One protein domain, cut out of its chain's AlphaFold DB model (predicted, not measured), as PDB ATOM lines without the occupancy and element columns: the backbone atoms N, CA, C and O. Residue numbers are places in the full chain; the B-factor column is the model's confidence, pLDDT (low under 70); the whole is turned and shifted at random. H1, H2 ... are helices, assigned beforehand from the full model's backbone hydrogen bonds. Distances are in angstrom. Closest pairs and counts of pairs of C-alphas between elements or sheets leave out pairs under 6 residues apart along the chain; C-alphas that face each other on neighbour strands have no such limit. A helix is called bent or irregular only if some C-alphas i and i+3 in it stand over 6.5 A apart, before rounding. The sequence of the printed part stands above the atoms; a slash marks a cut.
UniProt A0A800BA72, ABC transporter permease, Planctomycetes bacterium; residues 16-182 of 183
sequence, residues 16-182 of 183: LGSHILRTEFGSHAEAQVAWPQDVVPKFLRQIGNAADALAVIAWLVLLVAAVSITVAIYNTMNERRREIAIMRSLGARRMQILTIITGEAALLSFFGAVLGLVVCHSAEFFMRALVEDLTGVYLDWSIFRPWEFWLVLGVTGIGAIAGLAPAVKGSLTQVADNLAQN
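This is residues 16 to 182 of the 183 residues of the protein "ABC transporter permease" of Planctomycetes bacterium (UniProt A0A800BA72). One very long helix, H2, makes most of the length; a helical hairpin of H4 and H5 packs on the second part of it and slants away, as in a narrow V. Residues 36 to 61 of H2 stick out, and past their beginning the short helix H1 is set crosswise, touching no helix; the short helices H3 and H6 are near each other at the opposite end. The printed part has 167 residues with six named helices, in the order H1 to H6, and no named strand; the class is all helix. The whole is extended, with a radius of gyration of the C-alphas of 27.3 A, and spans 91 by 34 by 24 A.

H2, residues 36 to 79, runs 64.6 A from C-alpha 36 at (114.441, 104.736, 174.236) to C-alpha 79 at (146.059, 110.021, 118.113). H4, residues 94 to 135, measures 56.0 A; it is irregular, with C-alphas 126 and 129 7.5 A apart, and has a kink of 60 degrees near residue 129. H5, residues 146 to 172, measures 39.8 A and has a kink of 28 degrees near residue 166. H1 is residues 16 to 24, beginning at C-alpha 16 at (117.921, 105.739, 191.525); H3 is residues 81 to 89, and H6 is residues 175 to 180, ending at C-alpha 180 at (163.799, 117.626, 114.746).

H2, H4 and H5 form an up and down bundle, each helix running against the one before it. H2 touches H5 with residues 66 to 77 alone, at a shallow tilt of 31 degrees, the same way; the closest C-alphas, of Thr 70 and Ala 162, are 5.4 A apart. H2 and H4 only just touch, with 3 pairs of C-alphas within 8 A, the closest those of Ile 69 and Ala 105 at 6.8 A. The hairpin of H4 and H5 has its closest C-alphas at Ala 106 and Ala 160, 4.5 A, with a shallow tilt of 32 degrees, opposite ways. H3 and H6 are close but not clearly touching, the closest C-alphas being those of Ala 85 and Val 175 at 6.9 A. H1 and H2 are apart. Every O i to N i+4 pair is within hydrogen-bond range in H1 and H3, against 37 of 40 in H2, 36 of 38 in H4, 20 of 23 in H5 and 0 of 2 in H6, which has 1 of 3 O i to N i+3 pairs within range.

The C-alphas farthest apart, of Gly 17 and Asn 182, are 92.5 A apart. The printed part has no cut. The link from H1 to H2 is long, with 11 residues. Mean pLDDT of the printed part is 86.7; residues 26 to 29 and 172 to 182 include the 15 under 70.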
ATOM      1  N   LEU A  16     117.829 107.008 190.794       74.19
ATOM      2  CA  LEU A  16     117.921 105.739 191.525       74.19
ATOM      3  C   LEU A  16     116.850 104.738 191.069       74.19
ATOM      4  O   LEU A  16     117.133 103.546 190.953       74.19
ATOM      5  N   GLY A  17     115.648 105.221 190.739       74.06
ATOM      6  CA  GLY A  17     114.555 104.387 190.240       74.06
ATOM      7  C   GLY A  17     114.882 103.749 188.891       74.06
ATOM      8  O   GLY A  17     114.601 102.571 188.683       74.06
ATOM      9  N   SER A  18     115.558 104.477 187.994       74.50
ATOM     10  CA  SER A  18     115.983 103.928 186.699       74.50
ATOM     11  C   SER A  18     117.081 102.867 186.827       74.50
ATOM     12  O   SER A  18     117.063 101.877 186.093       74.50
ATOM     13  N   HIS A  19     118.003 103.015 187.785       78.00
ATOM     14  CA  HIS A  19     119.024 102.002 188.066       78.00
ATOM     15  C   HIS A  19     118.419 100.711 188.620       78.00
ATOM     16  O   HIS A  19     118.748  99.639 188.117       78.00
ATOM     17  N   ILE A  20     117.494 100.815 189.580       78.25
ATOM     18  CA  ILE A  20     116.807  99.655 190.168       78.25
ATOM     19  C   ILE A  20     116.019  98.902 189.094       78.25
ATOM     20  O   ILE A  20     116.151  97.687 188.980       78.25
ATOM     21  N   LEU A  21     115.270  99.618 188.249       77.50
ATOM     22  CA  LEU A  21     114.535  99.007 187.138       77.50
ATOM     23  C   LEU A  21     115.471  98.257 186.179       77.50
ATOM     24  O   LEU A  21     115.136  97.169 185.716       77.50
ATOM     25  N   ARG A  22     116.660  98.802 185.906       74.44
ATOM     26  CA  ARG A  22     117.649  98.178 185.017       74.44
ATOM     27  C   ARG A  22     118.304  96.938 185.628       74.44
ATOM     28  O   ARG A  22     118.607  96.013 184.884       74.44
ATOM     29  N   THR A  23     118.555  96.911 186.935       76.38
ATOM     30  CA  THR A  23     119.204  95.768 187.601       76.38
ATOM     31  C   THR A  23     118.224  94.652 187.942       76.38
ATOM     32  O   THR A  23     118.543  93.490 187.713       76.38
ATOM     33  N   GLU A  24     117.029  94.997 188.428       73.94
ATOM     34  CA  GLU A  24     115.970  94.033 188.757       73.94
ATOM     35  C   GLU A  24     115.453  93.369 187.479       73.94
ATOM     36  O   GLU A  24     115.645  92.180 187.245       73.94
ATOM     37  N   PHE A  25     114.900  94.159 186.561       72.62
ATOM     38  CA  PHE A  25     114.269  93.628 185.353       72.62
ATOM     39  C   PHE A  25     115.245  93.410 184.188       72.62
ATOM     40  O   PHE A  25     114.838  92.925 183.141       72.62
ATOM     41  N   GLY A  26     116.531  93.742 184.328       65.88
ATOM     42  CA  GLY A  26     117.547  93.420 183.317       65.88
ATOM     43  C   GLY A  26     118.032  91.966 183.353       65.88
ATOM     44  O   GLY A  26     118.679  91.531 182.403       65.88
ATOM     45  N   SER A  27     117.744  91.228 184.433       65.31
ATOM     46  CA  SER A  27     118.203  89.844 184.648       65.31
ATOM     47  C   SER A  27     117.085  88.791 184.602       65.31
ATOM     48  O   SER A  27     117.366  87.592 184.556       65.31
ATOM     49  N   HIS A  28     115.821  89.220 184.572       69.62
ATOM     50  CA  HIS A  28     114.663  88.332 184.494       69.62
ATOM     51  C   HIS A  28     114.309  87.974 183.044       69.62
ATOM     52  O   HIS A  28     114.282  88.827 182.167       69.62
ATOM     53  N   ALA A  29     113.975  86.704 182.793       64.56
ATOM     54  CA  ALA A  29     113.608  86.213 181.459       64.56
ATOM     55  C   ALA A  29     112.219  86.683 180.974       64.56
ATOM     56  O   ALA A  29     111.902  86.535 179.797       64.56
ATOM     57  N   GLU A  30     111.385  87.221 181.870       73.06
ATOM     58  CA  GLU A  30     109.983  87.562 181.581       73.06
ATOM     59  C   GLU A  30     109.752  89.047 181.258       73.06
ATOM     60  O   GLU A  30     108.675  89.405 180.786       73.06
ATOM     61  N   ALA A  31     110.736  89.919 181.491       74.69
ATOM     62  CA  ALA A  31     110.610  91.354 181.252       74.69
ATOM     63  C   ALA A  31     111.949  91.950 180.816       74.69
ATOM     64  O   ALA A  31     112.998  91.547 181.302       74.69
ATOM     65  N   GLN A  32     111.907  92.928 179.915       79.12
ATOM     66  CA  GLN A  32     113.089  93.647 179.453       79.12
ATOM     67  C   GLN A  32     112.837  95.149 179.545       79.12
ATOM     68  O   GLN A  32     111.863  95.661 178.997       79.12
ATOM     69  N   VAL A  33     113.746  95.866 180.206       82.06
ATOM     70  CA  VAL A  33     113.698  97.331 180.272       82.06
ATOM     71  C   VAL A  33     114.487  97.905 179.107       82.06
ATOM     72  O   VAL A  33     115.712  97.784 179.045       82.06
ATOM     73  N   ALA A  34     113.779  98.536 178.175       80.94
ATOM     74  CA  ALA A  34     114.376  99.290 177.084       80.94
ATOM     75  C   ALA A  34     114.304 100.785 177.403       80.94
ATOM     76  O   ALA A  34     113.232 101.308 177.688       80.94
ATOM     77  N   TRP A  35     115.444 101.470 177.325       83.62
ATOM     78  CA  TRP A  35     115.527 102.923 177.463       83.62
ATOM     79  C   TRP A  35     115.560 103.535 176.061       83.62
ATOM     80  O   TRP A  35     116.588 103.413 175.384       83.62
ATOM     81  N   PRO A  36     114.478 104.182 175.588       82.25
ATOM     82  CA  PRO A  36     114.441 104.736 174.236       82.25
ATOM     83  C   PRO A  36     115.589 105.720 173.976       82.25
ATOM     84  O   PRO A  36     116.160 105.713 172.888       82.25
ATOM     85  N   GLN A  37     115.994 106.483 175.000       82.00
ATOM     86  CA  GLN A  37     117.127 107.413 174.933       82.00
ATOM     87  C   GLN A  37     118.493 106.754 174.683       82.00
ATOM     88  O   GLN A  37     119.390 107.417 174.176       82.00
ATOM     89  N   ASP A  38     118.659 105.466 174.992       83.38
ATOM     90  CA  ASP A  38     119.916 104.740 174.770       83.38
ATOM     91  C   ASP A  38     119.862 103.945 173.462       83.38
ATOM     92  O   ASP A  38     120.827 103.881 172.697       83.38
ATOM     93  N   VAL A  39     118.714 103.314 173.212       83.81
ATOM     94  CA  VAL A  39     118.532 102.346 172.132       83.81
ATOM     95  C   VAL A  39     118.384 103.046 170.782       83.81
ATOM     96  O   VAL A  39     119.064 102.666 169.828       83.81
ATOM     97  N   VAL A  40     117.573 104.109 170.700       87.25
ATOM     98  CA  VAL A  40     117.341 104.835 169.440       87.25
ATOM     99  C   VAL A  40     118.634 105.478 168.919       87.25
ATOM    100  O   VAL A  40     118.998 105.204 167.774       87.25
ATOM    101  N   PRO A  41     119.419 106.234 169.719       87.94
ATOM    102  CA  PRO A  41     120.666 106.815 169.222       87.94
ATOM    103  C   PRO A  41     121.718 105.766 168.862       87.94
ATOM    104  O   PRO A  41     122.507 105.991 167.947       87.94
ATOM    105  N   LYS A  42     121.748 104.618 169.552       86.19
ATOM    106  CA  LYS A  42     122.675 103.526 169.228       86.19
ATOM    107  C   LYS A  42     122.367 102.915 167.859       86.19
ATOM    108  O   LYS A  42     123.291 102.753 167.065       86.19
ATOM    109  N   PHE A  43     121.095 102.640 167.563       85.62
ATOM    110  CA  PHE A  43     120.676 102.174 166.238       85.62
ATOM    111  C   PHE A  43     120.975 103.209 165.149       85.62
ATOM    112  O   PHE A  43     121.582 102.868 164.135       85.62
ATOM    113  N   LEU A  44     120.631 104.479 165.382       87.06
ATOM    114  CA  LEU A  44     120.894 105.557 164.422       87.06
ATOM    115  C   LEU A  44     122.391 105.733 164.144       87.06
ATOM    116  O   LEU A  44     122.781 105.895 162.992       87.06
ATOM    117  N   ARG A  45     123.247 105.635 165.169       89.06
ATOM    118  CA  ARG A  45     124.710 105.653 164.997       89.06
ATOM    119  C   ARG A  45     125.215 104.466 164.188       89.06
ATOM    120  O   ARG A  45     126.117 104.632 163.381       89.06
ATOM    121  N   GLN A  46     124.653 103.277 164.384       88.00
ATOM    122  CA  GLN A  46     125.067 102.095 163.631       88.00
ATOM    123  C   GLN A  46     124.724 102.220 162.137       88.00
ATOM    124  O   GLN A  46     125.559 101.890 161.298       88.00
ATOM    125  N   ILE A  47     123.542 102.757 161.814       87.69
ATOM    126  CA  ILE A  47     123.149 103.080 160.434       87.69
ATOM    127  C   ILE A  47     124.046 104.191 159.868       87.69
ATOM    128  O   ILE A  47     124.556 104.053 158.758       87.69
ATOM    129  N   GLY A  48     124.296 105.251 160.645       88.06
ATOM    130  CA  GLY A  48     125.172 106.359 160.256       88.06
ATOM    131  C   GLY A  48     126.592 105.902 159.918       88.06
ATOM    132  O   GLY A  48     127.088 106.197 158.839       88.06
ATOM    133  N   ASN A  49     127.203 105.075 160.769       90.44
ATOM    134  CA  ASN A  49     128.548 104.542 160.535       90.44
ATOM    135  C   ASN A  49     128.637 103.717 159.238       90.44
ATOM    136  O   ASN A  49     129.647 103.771 158.537       90.44
ATOM    137  N   ALA A  50     127.598 102.937 158.922       89.88
ATOM    138  CA  ALA A  50     127.549 102.170 157.679       89.88
ATOM    139  C   ALA A  50     127.424 103.090 156.453       89.88
ATOM    140  O   ALA A  50     128.112 102.877 155.453       89.88
ATOM    141  N   ALA A  51     126.595 104.134 156.543       89.44
ATOM    142  CA  ALA A  51     126.458 105.140 155.493       89.44
ATOM    143  C   ALA A  51     127.773 105.903 155.255       89.44
ATOM    144  O   ALA A  51     128.190 106.060 154.108       89.44
ATOM    145  N   ASP A  52     128.474 106.293 156.321       92.31
ATOM    146  CA  ASP A  52     129.769 106.975 156.233       92.31
ATOM    147  C   ASP A  52     130.837 106.086 155.577       92.31
ATOM    148  O   ASP A  52     131.600 106.544 154.724       92.31
ATOM    149  N   ALA A  53     130.866 104.790 155.907       95.06
ATOM    150  CA  ALA A  53     131.775 103.839 155.268       95.06
ATOM    151  C   ALA A  53     131.509 103.710 153.755       95.06
ATOM    152  O   ALA A  53     132.449 103.718 152.957       95.06
ATOM    153  N   LEU A  54     130.235 103.645 153.347       94.62
ATOM    154  CA  LEU A  54     129.850 103.639 151.932       94.62
ATOM    155  C   LEU A  54     130.223 104.952 151.233       94.62
ATOM    156  O   LEU A  54     130.694 104.920 150.096       94.62
ATOM    157  N   ALA A  55     130.086 106.093 151.913       93.25
ATOM    158  CA  ALA A  55     130.488 107.389 151.377       93.25
ATOM    159  C   ALA A  55     132.000 107.448 151.101       93.25
ATOM    160  O   ALA A  55     132.414 107.932 150.047       93.25
ATOM    161  N   VAL A  56     132.834 106.901 151.991       96.31
ATOM    162  CA  VAL A  56     134.287 106.801 151.763       96.31
ATOM    163  C   VAL A  56     134.595 105.960 150.521       96.31
ATOM    164  O   VAL A  56     135.407 106.365 149.689       96.31
ATOM    165  N   ILE A  57     133.924 104.818 150.354       97.06
ATOM    166  CA  ILE A  57     134.091 103.969 149.165       97.06
ATOM    167  C   ILE A  57     133.661 104.722 147.900       97.06
ATOM    168  O   ILE A  57     134.375 104.683 146.899       97.06
ATOM    169  N   ALA A  58     132.545 105.452 147.943       94.56
ATOM    170  CA  ALA A  58     132.080 106.261 146.820       94.56
ATOM    171  C   ALA A  58     133.116 107.322 146.405       94.56
ATOM    172  O   ALA A  58     133.398 107.471 145.216       94.56
ATOM    173  N   TRP A  59     133.753 107.995 147.370       95.25
ATOM    174  CA  TRP A  59     134.851 108.927 147.095       95.25
ATOM    175  C   TRP A  59     136.062 108.245 146.452       95.25
ATOM    176  O   TRP A  59     136.649 108.797 145.520       95.25
ATOM    177  N   LEU A  60     136.426 107.038 146.892       97.19
ATOM    178  CA  LEU A  60     137.510 106.269 146.272       97.19
ATOM    179  C   LEU A  60     137.180 105.883 144.826       97.19
ATOM    180  O   LEU A  60     138.018 106.053 143.942       97.19
ATOM    181  N   VAL A  61     135.959 105.415 144.561       96.19
ATOM    182  CA  VAL A  61     135.500 105.092 143.200       96.19
ATOM    183  C   VAL A  61     135.523 106.336 142.313       96.19
ATOM    184  O   VAL A  61     135.974 106.266 141.169       96.19
ATOM    185  N   LEU A  62     135.112 107.488 142.844       95.31
ATOM    186  CA  LEU A  62     135.156 108.757 142.126       95.31
ATOM    187  C   LEU A  62     136.592 109.180 141.782       95.31
ATOM    188  O   LEU A  62     136.849 109.629 140.664       95.31
ATOM    189  N   LEU A  63     137.544 108.991 142.703       96.00
ATOM    190  CA  LEU A  63     138.965 109.227 142.436       96.00
ATOM    191  C   LEU A  63     139.495 108.305 141.337       96.00
ATOM    192  O   LEU A  63     140.173 108.773 140.420       96.00
ATOM    193  N   VAL A  64     139.163 107.014 141.391       96.69
ATOM    194  CA  VAL A  64     139.547 106.052 140.348       96.69
ATOM    195  C   VAL A  64     138.967 106.470 138.996       96.69
ATOM    196  O   VAL A  64     139.706 106.517 138.015       96.69
ATOM    197  N   ALA A  65     137.693 106.862 138.944       95.00
ATOM    198  CA  ALA A  65     137.055 107.346 137.724       95.00
ATOM    199  C   ALA A  65     137.750 108.600 137.160       95.00
ATOM    200  O   ALA A  65     138.007 108.674 135.958       95.00
ATOM    201  N   ALA A  66     138.126 109.562 138.011       94.56
ATOM    202  CA  ALA A  66     138.867 110.751 137.590       94.56
ATOM    203  C   ALA A  66     140.240 110.396 136.980       94.56
ATOM    204  O   ALA A  66     140.636 110.946 135.947       94.56
ATOM    205  N   VAL A  67     140.950 109.430 137.570       95.81
ATOM    206  CA  VAL A  67     142.202 108.903 137.005       95.81
ATOM    207  C   VAL A  67     141.945 108.206 135.666       95.81
ATOM    208  O   VAL A  67     142.667 108.464 134.703       95.81
ATOM    209  N   SER A  68     140.898 107.384 135.554       95.56
ATOM    210  CA  SER A  68     140.531 106.718 134.298       95.56
ATOM    211  C   SER A  68     140.251 107.712 133.172       95.56
ATOM    212  O   SER A  68     140.754 107.532 132.063       95.56
ATOM    213  N   ILE A  69     139.519 108.794 133.455       94.69
ATOM    214  CA  ILE A  69     139.257 109.866 132.483       94.69
ATOM    215  C   ILE A  69     140.562 110.540 132.067       94.69
ATOM    216  O   ILE A  69     140.810 110.728 130.878       94.69
ATOM    217  N   THR A  70     141.433 110.847 133.030       94.31
ATOM    218  CA  THR A  70     142.751 111.436 132.760       94.31
ATOM    219  C   THR A  70     143.555 110.576 131.782       94.31
ATOM    220  O   THR A  70     144.105 111.090 130.808       94.31
ATOM    221  N   VAL A  71     143.596 109.260 132.015       93.62
ATOM    222  CA  VAL A  71     144.302 108.295 131.159       93.62
ATOM    223  C   VAL A  71     143.653 108.193 129.775       93.62
ATOM    224  O   VAL A  71     144.362 108.200 128.770       93.62
ATOM    225  N   ALA A  72     142.322 108.155 129.695       93.12
ATOM    226  CA  ALA A  72     141.600 108.092 128.425       93.12
ATOM    227  C   ALA A  72     141.866 109.328 127.547       93.12
ATOM    228  O   ALA A  72     142.212 109.203 126.370       93.12
ATOM    229  N   ILE A  73     141.783 110.527 128.131       92.88
ATOM    230  CA  ILE A  73     142.089 111.781 127.433       92.88
ATOM    231  C   ILE A  73     143.567 111.838 127.033       92.88
ATOM    232  O   ILE A  73     143.903 112.281 125.939       92.88
ATOM    233  N   TYR A  74     144.473 111.352 127.883       90.38
ATOM    234  CA  TYR A  74     145.893 111.291 127.545       90.38
ATOM    235  C   TYR A  74     146.169 110.397 126.325       90.38
ATOM    236  O   TYR A  74     146.922 110.793 125.434       90.38
ATOM    237  N   ASN A  75     145.538 109.222 126.255       89.88
ATOM    238  CA  ASN A  75     145.708 108.292 125.136       89.88
ATOM    239  C   ASN A  75     145.168 108.874 123.823       89.88
ATOM    240  O   ASN A  75     145.882 108.891 122.820       89.88
ATOM    241  N   THR A  76     143.960 109.441 123.848       88.19
ATOM    242  CA  THR A  76     143.352 110.080 122.665       88.19
ATOM    243  C   THR A  76     144.140 111.304 122.186       88.19
ATOM    244  O   THR A  76     144.171 111.599 120.990       88.19
ATOM    245  N   MET A  77     144.863 111.988 123.082       84.88
ATOM    246  CA  MET A  77     145.743 113.104 122.721       84.88
ATOM    247  C   MET A  77     146.811 112.704 121.703       84.88
ATOM    248  O   MET A  77     147.128 113.490 120.813       84.88
ATOM    249  N   ASN A  78     147.381 111.499 121.839       79.12
ATOM    250  CA  ASN A  78     148.441 111.018 120.951       79.12
ATOM    251  C   ASN A  78     147.929 110.793 119.529       79.12
ATOM    252  O   ASN A  78     148.605 111.175 118.575       79.12
ATOM    253  N   GLU A  79     146.725 110.244 119.398       84.44
ATOM    254  CA  GLU A  79     146.059 110.021 118.113       84.44
ATOM    255  C   GLU A  79     145.695 111.356 117.442       84.44
ATOM    256  O   GLU A  79     145.874 111.530 116.235       84.44
ATOM    257  N   ARG A  80     145.289 112.355 118.237       86.44
ATOM    258  CA  ARG A  80     144.843 113.675 117.752       86.44
ATOM    259  C   ARG A  80     145.956 114.713 117.608       86.44
ATOM    260  O   ARG A  80     145.690 115.865 117.258       86.44
ATOM    261  N   ARG A  81     147.229 114.336 117.795       83.94
ATOM    262  CA  ARG A  81     148.384 115.249 117.637       83.94
ATOM    263  C   ARG A  81     148.391 115.961 116.285       83.94
ATOM    264  O   ARG A  81     148.658 117.162 116.229       83.94
ATOM    265  N   ARG A  82     148.084 115.237 115.200       84.19
ATOM    266  CA  ARG A  82     148.057 115.798 113.840       84.19
ATOM    267  C   ARG A  82     146.951 116.841 113.678       84.19
ATOM    268  O   ARG A  82     147.205 117.902 113.116       84.19
ATOM    269  N   GLU A  83     145.759 116.575 114.206       87.69
ATOM    270  CA  GLU A  83     144.633 117.519 114.191       87.69
ATOM    271  C   GLU A  83     144.984 118.801 114.952       87.69
ATOM    272  O   GLU A  83     144.791 119.903 114.443       87.69
ATOM    273  N   ILE A  84     145.588 118.667 116.138       86.12
ATOM    274  CA  ILE A  84     146.029 119.805 116.958       86.12
ATOM    275  C   ILE A  84     147.097 120.632 116.230       86.12
ATOM    276  O   ILE A  84     147.047 121.864 116.261       86.12
ATOM    277  N   ALA A  85     148.044 119.985 115.547       83.50
ATOM    278  CA  ALA A  85     149.058 120.674 114.752       83.50
ATOM    279  C   ALA A  85     148.440 121.477 113.591       83.50
ATOM    280  O   ALA A  85     148.820 122.630 113.389       83.50
ATOM    281  N   ILE A  86     147.450 120.910 112.891       88.19
ATOM    282  CA  ILE A  86     146.703 121.594 111.820       88.19
ATOM    283  C   ILE A  86     145.893 122.770 112.385       88.19
ATOM    284  O   ILE A  86     145.932 123.870 111.842       88.19
ATOM    285  N   MET A  87     145.203 122.593 113.515       88.44
ATOM    286  CA  MET A  87     144.477 123.694 114.160       88.44
ATOM    287  C   MET A  87     145.419 124.847 114.531       88.44
ATOM    288  O   MET A  87     145.089 126.015 114.324       88.44
ATOM    289  N   ARG A  88     146.619 124.540 115.042       85.00
ATOM    290  CA  ARG A  88     147.622 125.559 115.384       85.00
ATOM    291  C   ARG A  88     148.215 126.254 114.162       85.00
ATOM    292  O   ARG A  88     148.484 127.449 114.261       85.00
ATOM    293  N   SER A  89     148.408 125.563 113.036       88.44
ATOM    294  CA  SER A  89     148.888 126.203 111.801       88.44
ATOM    295  C   SER A  89     147.844 127.141 111.189       88.44
ATOM    296  O   SER A  89     148.209 128.145 110.587       88.44
ATOM    297  N   LEU A  90     146.557 126.876 111.434       91.12
ATOM    298  CA  LEU A  90     145.439 127.766 111.103       91.12
ATOM    299  C   LEU A  90     145.237 128.914 112.114       91.12
ATOM    300  O   LEU A  90     144.300 129.697 111.978       91.12
ATOM    301  N   GLY A  91     146.106 129.042 113.123       89.81
ATOM    302  CA  GLY A  91     146.088 130.150 114.084       89.81
ATOM    303  C   GLY A  91     145.301 129.895 115.373       89.81
ATOM    304  O   GLY A  91     145.075 130.838 116.136       89.81
ATOM    305  N   ALA A  92     144.898 128.651 115.665       88.44
ATOM    306  CA  ALA A  92     144.222 128.336 116.922       88.44
ATOM    307  C   ALA A  92     145.106 128.647 118.145       88.44
ATOM    308  O   ALA A  92     146.278 128.265 118.233       88.44
ATOM    309  N   ARG A  93     144.519 129.330 119.131       88.06
ATOM    310  CA  ARG A  93     145.169 129.696 120.395       88.06
ATOM    311  C   ARG A  93     145.238 128.489 121.333       88.06
ATOM    312  O   ARG A  93     144.336 127.657 121.358       88.06
ATOM    313  N   ARG A  94     146.255 128.452 122.206       84.69
ATOM    314  CA  ARG A  94     146.406 127.405 123.243       84.69
ATOM    315  C   ARG A  94     145.144 127.234 124.097       84.69
ATOM    316  O   ARG A  94     144.748 126.109 124.364       84.69
ATOM    317  N   MET A  95     144.482 128.340 124.447       88.56
ATOM    318  CA  MET A  95     143.233 128.313 125.217       88.56
ATOM    319  C   MET A  95     142.091 127.596 124.493       88.56
ATOM    320  O   MET A  95     141.318 126.918 125.150       88.56
ATOM    321  N   GLN A  96     142.002 127.683 123.162       90.38
ATOM    322  CA  GLN A  96     140.952 126.984 122.410       90.38
ATOM    323  C   GLN A  96     141.140 125.466 122.494       90.38
ATOM    324  O   GLN A  96     140.181 124.745 122.741       90.38
ATOM    325  N   ILE A  97     142.382 124.991 122.373       88.81
ATOM    326  CA  ILE A  97     142.713 123.564 122.503       88.81
ATOM    327  C   ILE A  97     142.411 123.069 123.923       88.81
ATOM    328  O   ILE A  97     141.800 122.017 124.083       88.81
ATOM    329  N   LEU A  98     142.777 123.850 124.948       90.06
ATOM    330  CA  LEU A  98     142.454 123.533 126.342       90.06
ATOM    331  C   LEU A  98     140.941 123.415 126.557       90.06
ATOM    332  O   LEU A  98     140.489 122.417 127.103       90.06
ATOM    333  N   THR A  99     140.157 124.389 126.088       92.50
ATOM    334  CA  THR A  99     138.694 124.370 126.229       92.50
ATOM    335  C   THR A  99     138.061 123.169 125.533       92.50
ATOM    336  O   THR A  99     137.148 122.574 126.095       92.50
ATOM    337  N   ILE A 100     138.549 122.782 124.351       92.06
ATOM    338  CA  ILE A 100     138.039 121.609 123.628       92.06
ATOM    339  C   ILE A 100     138.287 120.332 124.439       92.06
ATOM    340  O   ILE A 100     137.350 119.593 124.720       92.06
ATOM    341  N   ILE A 101     139.528 120.104 124.877       91.56
ATOM    342  CA  ILE A 101     139.908 118.880 125.600       91.56
ATOM    343  C   ILE A 101     139.212 118.802 126.964       91.56
ATOM    344  O   ILE A 101     138.672 117.764 127.345       91.56
ATOM    345  N   THR A 102     139.211 119.900 127.718       93.25
ATOM    346  CA  THR A 102     138.517 119.960 129.007       93.25
ATOM    347  C   THR A 102     137.007 119.811 128.826       93.25
ATOM    348  O   THR A 102     136.362 119.183 129.659       93.25
ATOM    349  N   GLY A 103     136.450 120.326 127.726       95.00
ATOM    350  CA  GLY A 103     135.054 120.130 127.345       95.00
ATOM    351  C   GLY A 103     134.716 118.666 127.065       95.00
ATOM    352  O   GLY A 103     133.693 118.190 127.540       95.00
ATOM    353  N   GLU A 104     135.582 117.923 126.374       93.88
ATOM    354  CA  GLU A 104     135.399 116.479 126.152       93.88
ATOM    355  C   GLU A 104     135.375 115.699 127.471       93.88
ATOM    356  O   GLU A 104     134.479 114.884 127.689       93.88
ATOM    357  N   ALA A 105     136.306 115.996 128.385       95.25
ATOM    358  CA  ALA A 105     136.330 115.379 129.710       95.25
ATOM    359  C   ALA A 105     135.077 115.731 130.533       95.25
ATOM    360  O   ALA A 105     134.470 114.853 131.146       95.25
ATOM    361  N   ALA A 106     134.657 117.000 130.506       96.25
ATOM    362  CA  ALA A 106     133.449 117.460 131.181       96.25
ATOM    363  C   ALA A 106     132.193 116.772 130.629       96.25
ATOM    364  O   ALA A 106     131.373 116.291 131.403       96.25
ATOM    365  N   LEU A 107     132.055 116.668 129.303       96.44
ATOM    366  CA  LEU A 107     130.929 115.988 128.664       96.44
ATOM    367  C   LEU A 107     130.896 114.501 129.021       96.44
ATOM    368  O   LEU A 107     129.835 113.983 129.365       96.44
ATOM    369  N   LEU A 108     132.047 113.826 128.996       95.25
ATOM    370  CA  LEU A 108     132.141 112.415 129.363       95.25
ATOM    371  C   LEU A 108     131.688 112.183 130.814       95.25
ATOM    372  O   LEU A 108     130.897 111.280 131.081       95.25
ATOM    373  N   SER A 109     132.129 113.036 131.743       96.44
ATOM    374  CA  SER A 109     131.691 112.985 133.140       96.44
ATOM    375  C   SER A 109     130.229 113.356 133.332       96.44
ATOM    376  O   SER A 109     129.561 112.722 134.143       96.44
ATOM    377  N   PHE A 110     129.721 114.338 132.591       97.50
ATOM    378  CA  PHE A 110     128.319 114.734 132.643       97.50
ATOM    379  C   PHE A 110     127.407 113.574 132.242       97.50
ATOM    380  O   PHE A 110     126.520 113.196 133.004       97.50
ATOM    381  N   PHE A 111     127.664 112.949 131.089       97.38
ATOM    382  CA  PHE A 111     126.888 111.790 130.653       97.38
ATOM    383  C   PHE A 111     127.046 110.609 131.609       97.38
ATOM    384  O   PHE A 111     126.055 109.953 131.917       97.38
ATOM    385  N   GLY A 112     128.250 110.369 132.138       96.12
ATOM    386  CA  GLY A 112     128.470 109.347 133.160       96.12
ATOM    387  C   GLY A 112     127.648 109.586 134.431       96.12
ATOM    388  O   GLY A 112     127.017 108.659 134.932       96.12
ATOM    389  N   ALA A 113     127.601 110.826 134.923       96.69
ATOM    390  CA  ALA A 113     126.830 111.196 136.108       96.69
ATOM    391  C   ALA A 113     125.319 111.065 135.877       96.69
ATOM    392  O   ALA A 113     124.618 110.488 136.704       96.69
ATOM    393  N   VAL A 114     124.823 111.546 134.731       97.12
ATOM    394  CA  VAL A 114     123.409 111.421 134.349       97.12
ATOM    395  C   VAL A 114     123.012 109.951 134.213       97.12
ATOM    396  O   VAL A 114     122.001 109.540 134.775       97.12
ATOM    397  N   LEU A 115     123.817 109.138 133.525       97.31
ATOM    398  CA  LEU A 115     123.569 107.699 133.410       97.31
ATOM    399  C   LEU A 115     123.612 107.010 134.777       97.31
ATOM    400  O   LEU A 115     122.764 106.168 135.052       97.31
ATOM    401  N   GLY A 116     124.545 107.394 135.650       95.81
ATOM    402  CA  GLY A 116     124.618 106.897 137.022       95.81
ATOM    403  C   GLY A 116     123.345 107.182 137.821       95.81
ATOM    404  O   GLY A 116     122.827 106.273 138.467       95.81
ATOM    405  N   LEU A 117     122.796 108.399 137.727       95.38
ATOM    406  CA  LEU A 117     121.516 108.747 138.357       95.38
ATOM    407  C   LEU A 117     120.354 107.928 137.794       95.38
ATOM    408  O   LEU A 117     119.547 107.406 138.558       95.38
ATOM    409  N   VAL A 118     120.285 107.765 136.470       95.69
ATOM    410  CA  VAL A 118     119.249 106.937 135.830       95.69
ATOM    411  C   VAL A 118     119.326 105.495 136.332       95.69
ATOM    412  O   VAL A 118     118.304 104.913 136.689       95.69
ATOM    413  N   VAL A 119     120.533 104.928 136.415       96.00
ATOM    414  CA  VAL A 119     120.748 103.585 136.968       96.00
ATOM    415  C   VAL A 119     120.324 103.531 138.437       96.00
ATOM    416  O   VAL A 119     119.633 102.590 138.822       96.00
ATOM    417  N   CYS A 120     120.663 104.542 139.239       94.25
ATOM    418  CA  CYS A 120     120.293 104.620 140.650       94.25
ATOM    419  C   CYS A 120     118.768 104.604 140.844       94.25
ATOM    420  O   CYS A 120     118.255 103.677 141.468       94.25
ATOM    421  N   HIS A 121     118.031 105.520 140.208       94.94
ATOM    422  CA  HIS A 121     116.565 105.550 140.296       94.94
ATOM    423  C   HIS A 121     115.906 104.299 139.708       94.94
ATOM    424  O   HIS A 121     114.883 103.836 140.212       94.94
ATOM    425  N   SER A 122     116.489 103.706 138.659       94.81
ATOM    426  CA  SER A 122     115.984 102.434 138.133       94.81
ATOM    427  C   SER A 122     116.120 101.313 139.166       94.81
ATOM    428  O   SER A 122     115.192 100.531 139.355       94.81
ATOM    429  N   ALA A 123     117.238 101.267 139.895       94.25
ATOM    430  CA  ALA A 123     117.462 100.289 140.946       94.25
ATOM    431  C   ALA A 123     116.490 100.501 142.119       94.25
ATOM    432  O   ALA A 123     115.913  99.529 142.606       94.25
ATOM    433  N   GLU A 124     116.236 101.753 142.520       93.25
ATOM    434  CA  GLU A 124     115.206 102.091 143.515       93.25
ATOM    435  C   GLU A 124     113.823 101.597 143.082       93.25
ATOM    436  O   GLU A 124     113.127 100.946 143.861       93.25
ATOM    437  N   PHE A 125     113.446 101.830 141.822       94.06
ATOM    438  CA  PHE A 125     112.175 101.370 141.269       94.06
ATOM    439  C   PHE A 125     112.015  99.845 141.355       94.06
ATOM    440  O   PHE A 125     110.956  99.362 141.762       94.06
ATOM    441  N   PHE A 126     113.058  99.080 141.012       94.62
ATOM    442  CA  PHE A 126     113.015  97.615 141.065       94.62
ATOM    443  C   PHE A 126     113.056  97.060 142.493       94.62
ATOM    444  O   PHE A 126     112.424  96.041 142.766       94.62
ATOM    445  N   MET A 127     113.777  97.713 143.408       93.88
ATOM    446  CA  MET A 127     113.958  97.228 144.780       93.88
ATOM    447  C   MET A 127     112.884  97.714 145.759       93.88
ATOM    448  O   MET A 127     112.803  97.171 146.860       93.88
ATOM    449  N   ARG A 128     112.039  98.682 145.377       92.94
ATOM    450  CA  ARG A 128     111.069  99.330 146.281       92.94
ATOM    451  C   ARG A 128     110.239  98.355 147.120       92.94
ATOM    452  O   ARG A 128     110.179  98.520 148.328       92.94
ATOM    453  N   ALA A 129     109.666  97.318 146.500       91.69
ATOM    454  CA  ALA A 129     108.763  96.388 147.181       91.69
ATOM    455  C   ALA A 129     109.518  95.523 148.199       91.69
ATOM    456  O   ALA A 129     109.075  95.348 149.325       91.69
ATOM    457  N   LEU A 130     110.706  95.045 147.815       93.06
ATOM    458  CA  LEU A 130     111.561  94.252 148.694       93.06
ATOM    459  C   LEU A 130     112.027  95.068 149.906       93.06
ATOM    460  O   LEU A 130     112.064  94.562 151.022       93.06
ATOM    461  N   VAL A 131     112.410  96.326 149.685       92.19
ATOM    462  CA  VAL A 131     112.875  97.205 150.760       92.19
ATOM    463  C   VAL A 131     111.724  97.590 151.684       92.19
ATOM    464  O   VAL A 131     111.909  97.566 152.900       92.19
ATOM    465  N   GLU A 132     110.545  97.887 151.141       92.88
ATOM    466  CA  GLU A 132     109.354  98.196 151.933       92.88
ATOM    467  C   GLU A 132     108.957  97.011 152.825       92.88
ATOM    468  O   GLU A 132     108.799  97.194 154.030       92.88
ATOM    469  N   ASP A 133     108.932  95.788 152.288       93.19
ATOM    470  CA  ASP A 133     108.604  94.580 153.059       93.19
ATOM    471  C   ASP A 133     109.631  94.275 154.164       93.19
ATOM    472  O   ASP A 133     109.267  93.848 155.261       93.19
ATOM    473  N   LEU A 134     110.926  94.478 153.894       91.62
ATOM    474  CA  LEU A 134     111.997  94.135 154.839       91.62
ATOM    475  C   LEU A 134     112.262  95.213 155.891       91.62
ATOM    476  O   LEU A 134     112.696  94.897 156.998       91.62
ATOM    477  N   THR A 135     112.081  96.484 155.535       86.06
ATOM    478  CA  THR A 135     112.531  97.619 156.360       86.06
ATOM    479  C   THR A 135     111.410  98.573 156.752       86.06
ATOM    480  O   THR A 135     111.609  99.400 157.640       86.06
ATOM    481  N   GLY A 136     110.244  98.486 156.107       85.88
ATOM    482  CA  GLY A 136     109.154  99.451 156.258       85.88
ATOM    483  C   GLY A 136     109.462 100.833 155.670       85.88
ATOM    484  O   GLY A 136     108.702 101.774 155.898       85.88
ATOM    485  N   VAL A 137     110.579 100.990 154.950       87.06
ATOM    486  CA  VAL A 137     110.987 102.257 154.329       87.06
ATOM    487  C   VAL A 137     110.421 102.348 152.918       87.06
ATOM    488  O   VAL A 137     110.705 101.507 152.067       87.06
ATOM    489  N   TYR A 138     109.674 103.418 152.655       87.69
ATOM    490  CA  TYR A 138     109.165 103.727 151.324       87.69
ATOM    491  C   TYR A 138     110.225 104.459 150.486       87.69
ATOM    492  O   TYR A 138     110.679 105.549 150.847       87.69
ATOM    493  N   LEU A 139     110.608 103.865 149.354       87.06
ATOM    494  CA  LEU A 139     111.519 104.454 148.370       87.06
ATOM    495  C   LEU A 139     110.733 105.231 147.315       87.06
ATOM    496  O   LEU A 139     110.081 104.648 146.445       87.06
ATOM    497  N   ASP A 140     110.838 106.556 147.365       86.62
ATOM    498  CA  ASP A 140     110.257 107.415 146.339       86.62
ATOM    499  C   ASP A 140     111.240 107.657 145.189       86.62
ATOM    500  O   ASP A 140     111.958 108.656 145.158       86.62
ATOM    501  N   TRP A 141     111.245 106.716 144.244       87.12
ATOM    502  CA  TRP A 141     112.094 106.730 143.045       87.12
ATOM    503  C   TRP A 141     111.784 107.883 142.077       87.12
ATOM    504  O   TRP A 141     112.571 108.169 141.180       87.12
ATOM    505  N   SER A 142     110.601 108.500 142.194       86.31
ATOM    506  CA  SER A 142     110.104 109.481 141.222       86.31
ATOM    507  C   SER A 142     110.520 110.915 141.545       86.31
ATOM    508  O   SER A 142     110.447 111.799 140.686       86.31
ATOM    509  N   ILE A 143     110.958 111.157 142.783       88.81
ATOM    510  CA  ILE A 143     111.315 112.487 143.257       88.81
ATOM    511  C   ILE A 143     112.808 112.716 143.068       88.81
ATOM    512  O   ILE A 143     113.621 112.235 143.854       88.81
ATOM    513  N   PHE A 144     113.139 113.578 142.108       90.44
ATOM    514  CA  PHE A 144     114.479 114.142 142.009       90.44
ATOM    515  C   PHE A 144     114.752 115.071 143.186       90.44
ATOM    516  O   PHE A 144     114.023 116.036 143.451       90.44
ATOM    517  N   ARG A 145     115.826 114.783 143.910       91.81
ATOM    518  CA  ARG A 145     116.245 115.560 145.069       91.81
ATOM    519  C   ARG A 145     117.187 116.679 144.620       91.81
ATOM    520  O   ARG A 145     118.091 116.440 143.826       91.81
ATOM    521  N   PRO A 146     117.081 117.901 145.178       92.88
ATOM    522  CA  PRO A 146     117.936 119.020 144.763       92.88
ATOM    523  C   PRO A 146     119.447 118.753 144.852       92.88
ATOM    524  O   PRO A 146     120.224 119.358 144.118       92.88
ATOM    525  N   TRP A 147     119.885 117.857 145.740       92.25
ATOM    526  CA  TRP A 147     121.297 117.498 145.881       92.25
ATOM    527  C   TRP A 147     121.830 116.661 144.708       92.25
ATOM    528  O   TRP A 147     123.024 116.731 144.429       92.25
ATOM    529  N   GLU A 148     120.979 115.938 143.976       94.69
ATOM    530  CA  GLU A 148     121.378 115.150 142.799       94.69
ATOM    531  C   GLU A 148     121.871 116.059 141.673       94.69
ATOM    532  O   GLU A 148     122.852 115.755 140.996       94.69
ATOM    533  N   PHE A 149     121.254 117.235 141.531       94.88
ATOM    534  CA  PHE A 149     121.727 118.264 140.609       94.88
ATOM    535  C   PHE A 149     123.144 118.730 140.969       94.88
ATOM    536  O   PHE A 149     124.025 118.790 140.108       94.88
ATOM    537  N   TRP A 150     123.393 119.002 142.253       95.94
ATOM    538  CA  TRP A 150     124.728 119.359 142.739       95.94
ATOM    539  C   TRP A 150     125.733 118.221 142.581       95.94
ATOM    540  O   TRP A 150     126.899 118.487 142.296       95.94
ATOM    541  N   LEU A 151     125.294 116.967 142.701       95.06
ATOM    542  CA  LEU A 151     126.133 115.800 142.448       95.06
ATOM    543  C   LEU A 151     126.572 115.756 140.984       95.06
ATOM    544  O   LEU A 151     127.768 115.642 140.722       95.06
ATOM    545  N   VAL A 152     125.650 115.910 140.029       96.88
ATOM    546  CA  VAL A 152     125.989 115.929 138.594       96.88
ATOM    547  C   VAL A 152     126.958 117.062 138.278       96.88
ATOM    548  O   VAL A 152     127.959 116.838 137.593       96.88
ATOM    549  N   LEU A 153     126.712 118.263 138.809       96.81
ATOM    550  CA  LEU A 153     127.630 119.391 138.647       96.81
ATOM    551  C   LEU A 153     129.002 119.114 139.271       96.81
ATOM    552  O   LEU A 153     130.024 119.395 138.645       96.81
ATOM    553  N   GLY A 154     129.040 118.528 140.468       96.56
ATOM    554  CA  GLY A 154     130.271 118.167 141.166       96.56
ATOM    555  C   GLY A 154     131.099 117.143 140.392       96.56
ATOM    556  O   GLY A 154     132.284 117.365 140.153       96.56
ATOM    557  N   VAL A 155     130.473 116.059 139.924       96.81
ATOM    558  CA  VAL A 155     131.133 115.012 139.124       96.81
ATOM    559  C   VAL A 155     131.623 115.568 137.789       96.81
ATOM    560  O   VAL A 155     132.757 115.302 137.391       96.81
ATOM    561  N   THR A 156     130.815 116.396 137.124       97.06
ATOM    562  CA  THR A 156     131.210 117.079 135.881       97.06
ATOM    563  C   THR A 156     132.415 117.995 136.110       97.06
ATOM    564  O   THR A 156     133.360 117.986 135.322       97.06
ATOM    565  N   GLY A 157     132.424 118.748 137.215       96.75
ATOM    566  CA  GLY A 157     133.542 119.605 137.607       96.75
ATOM    567  C   GLY A 157     134.822 118.817 137.888       96.75
ATOM    568  O   GLY A 157     135.888 119.184 137.398       96.75
ATOM    569  N   ILE A 158     134.722 117.696 138.607       95.81
ATOM    570  CA  ILE A 158     135.856 116.793 138.857       95.81
ATOM    571  C   ILE A 158     136.397 116.225 137.542       95.81
ATOM    572  O   ILE A 158     137.608 116.209 137.337       95.81
ATOM    573  N   GLY A 159     135.515 115.831 136.621       95.44
ATOM    574  CA  GLY A 159     135.875 115.399 135.270       95.44
ATOM    575  C   GLY A 159     136.635 116.447 134.470       95.44
ATOM    576  O   GLY A 159     137.683 116.164 133.890       95.44
ATOM    577  N   ALA A 160     136.142 117.685 134.486       95.25
ATOM    578  CA  ALA A 160     136.811 118.812 133.849       95.25
ATOM    579  C   ALA A 160     138.214 119.034 134.443       95.25
ATOM    580  O   ALA A 160     139.185 119.180 133.699       95.25
ATOM    581  N   ILE A 161     138.345 118.992 135.775       94.69
ATOM    582  CA  ILE A 161     139.634 119.132 136.468       94.69
ATOM    583  C   ILE A 161     140.586 117.987 136.100       94.69
ATOM    584  O   ILE A 161     141.753 118.236 135.796       94.69
ATOM    585  N   ALA A 162     140.092 116.751 136.059       93.12
ATOM    586  CA  ALA A 162     140.860 115.590 135.622       93.12
ATOM    587  C   ALA A 162     141.372 115.756 134.176       93.12
ATOM    588  O   ALA A 162     142.534 115.476 133.885       93.12
ATOM    589  N   GLY A 163     140.538 116.299 133.283       91.81
ATOM    590  CA  GLY A 163     140.896 116.599 131.895       91.81
ATOM    591  C   GLY A 163     141.875 117.765 131.714       91.81
ATOM    592  O   GLY A 163     142.586 117.810 130.710       91.81
ATOM    593  N   LEU A 164     141.980 118.693 132.673       91.50
ATOM    594  CA  LEU A 164     142.915 119.825 132.586       91.50
ATOM    595  C   LEU A 164     144.380 119.373 132.581       91.50
ATOM    596  O   LEU A 164     145.182 119.911 131.816       91.50
ATOM    597  N   ALA A 165     144.746 118.381 133.396       86.56
ATOM    598  CA  ALA A 165     146.123 117.890 133.480       86.56
ATOM    599  C   ALA A 165     146.690 117.408 132.121       86.56
ATOM    600  O   ALA A 165     147.760 117.886 131.717       86.56
ATOM    601  N   PRO A 166     146.014 116.513 131.371       84.25
ATOM    602  CA  PRO A 166     146.456 116.113 130.041       84.25
ATOM    603  C   PRO A 166     146.277 117.233 129.010       84.25
ATOM    604  O   PRO A 166     147.121 117.349 128.123       84.25
ATOM    605  N   ALA A 167     145.266 118.103 129.141       86.38
ATOM    606  CA  ALA A 167     145.080 119.240 128.235       86.38
ATOM    607  C   ALA A 167     146.273 120.208 128.270       86.38
ATOM    608  O   ALA A 167     146.806 120.598 127.226       86.38
ATOM    609  N   VAL A 168     146.744 120.555 129.473       85.38
ATOM    610  CA  VAL A 168     147.915 121.420 129.660       85.38
ATOM    611  C   VAL A 168     149.157 120.762 129.070       85.38
ATOM    612  O   VAL A 168     149.836 121.393 128.257       85.38
ATOM    613  N   LYS A 169     149.417 119.486 129.384       80.12
ATOM    614  CA  LYS A 169     150.551 118.747 128.804       80.12
ATOM    615  C   LYS A 169     150.492 118.696 127.273       80.12
ATOM    616  O   LYS A 169     151.497 118.986 126.628       80.12
ATOM    617  N   GLY A 170     149.324 118.419 126.692       73.31
ATOM    618  CA  GLY A 170     149.113 118.415 125.242       73.31
ATOM    619  C   GLY A 170     149.418 119.771 124.597       73.31
ATOM    620  O   GLY A 170     150.130 119.851 123.596       73.31
ATOM    621  N   SER A 171     148.958 120.862 125.217       71.38
ATOM    622  CA  SER A 171     149.185 122.230 124.723       71.38
ATOM    623  C   SER A 171     150.658 122.673 124.762       71.38
ATOM    624  O   SER A 171     151.073 123.525 123.964       71.38
ATOM    625  N   LEU A 172     151.438 122.093 125.683       66.75
ATOM    626  CA  LEU A 172     152.846 122.405 125.920       66.75
ATOM    627  C   LEU A 172     153.807 121.557 125.089       66.75
ATOM    628  O   LEU A 172     154.926 122.011 124.871       66.75
ATOM    629  N   THR A 173     153.402 120.379 124.599       60.88
ATOM    630  CA  THR A 173     154.223 119.611 123.653       60.88
ATOM    631  C   THR A 173     154.315 120.368 122.329       60.88
ATOM    632  O   THR A 173     153.433 120.313 121.474       60.88
ATOM    633  N   GLN A 174     155.351 121.197 122.218       52.91
ATOM    634  CA  GLN A 174     155.582 122.080 121.092       52.91
ATOM    635  C   GLN A 174     155.887 121.260 119.838       52.91
ATOM    636  O   GLN A 174     156.686 120.330 119.836       52.91
ATOM    637  N   VAL A 175     155.250 121.685 118.751       52.88
ATOM    638  CA  VAL A 175     155.425 121.230 117.366       52.88
ATOM    639  C   VAL A 175     156.899 121.289 116.903       52.88
ATOM    640  O   VAL A 175     157.253 120.617 115.942       52.88
ATOM    641  N   ALA A 176     157.763 122.043 117.596       52.06
ATOM    642  CA  ALA A 176     159.169 122.243 117.242       52.06
ATOM    643  C   ALA A 176     160.066 121.011 117.488       52.06
ATOM    644  O   ALA A 176     160.860 120.678 116.615       52.06
ATOM    645  N   ASP A 177     159.905 120.284 118.600       51.91
ATOM    646  CA  ASP A 177     160.815 119.166 118.924       51.91
ATOM    647  C   ASP A 177     160.534 117.903 118.092       51.91
ATOM    648  O   ASP A 177     161.439 117.126 117.798       51.91
ATOM    649  N   ASN A 178     159.289 117.708 117.640       47.78
ATOM    650  CA  ASN A 178     158.913 116.528 116.846       47.78
ATOM    651  C   ASN A 178     159.299 116.638 115.360       47.78
ATOM    652  O   ASN A 178     159.347 115.622 114.674       47.78
ATOM    653  N   LEU A 179     159.600 117.839 114.856       52.12
ATOM    654  CA  LEU A 179     160.159 118.016 113.508       52.12
ATOM    655  C   LEU A 179     161.683 117.810 113.474       52.12
ATOM    656  O   LEU A 179     162.232 117.582 112.401       52.12
ATOM    657  N   ALA A 180     162.357 117.847 114.630       52.53
ATOM    658  CA  ALA A 180     163.799 117.626 114.746       52.53
ATOM    659  C   ALA A 180     164.187 116.148 114.949       52.53
ATOM    660  O   ALA A 180     165.340 115.797 114.746       52.53
ATOM    661  N   GLN A 181     163.244 115.275 115.328       52.50
ATOM    662  CA  GLN A 181     163.504 113.839 115.529       52.50
ATOM    663  C   GLN A 181     163.405 112.987 114.252       52.50
ATOM    664  O   GLN A 181     163.670 111.791 114.311       52.50
ATOM    665  N   ASN A 182     163.031 113.584 113.115       44.09
ATOM    666  CA  ASN A 182     162.855 112.884 111.837       44.09
ATOM    667  C   ASN A 182     163.855 113.323 110.746       44.09
ATOM    668  O   ASN A 182     163.576 113.145 109.560       44.09
TER     669      ASN A 182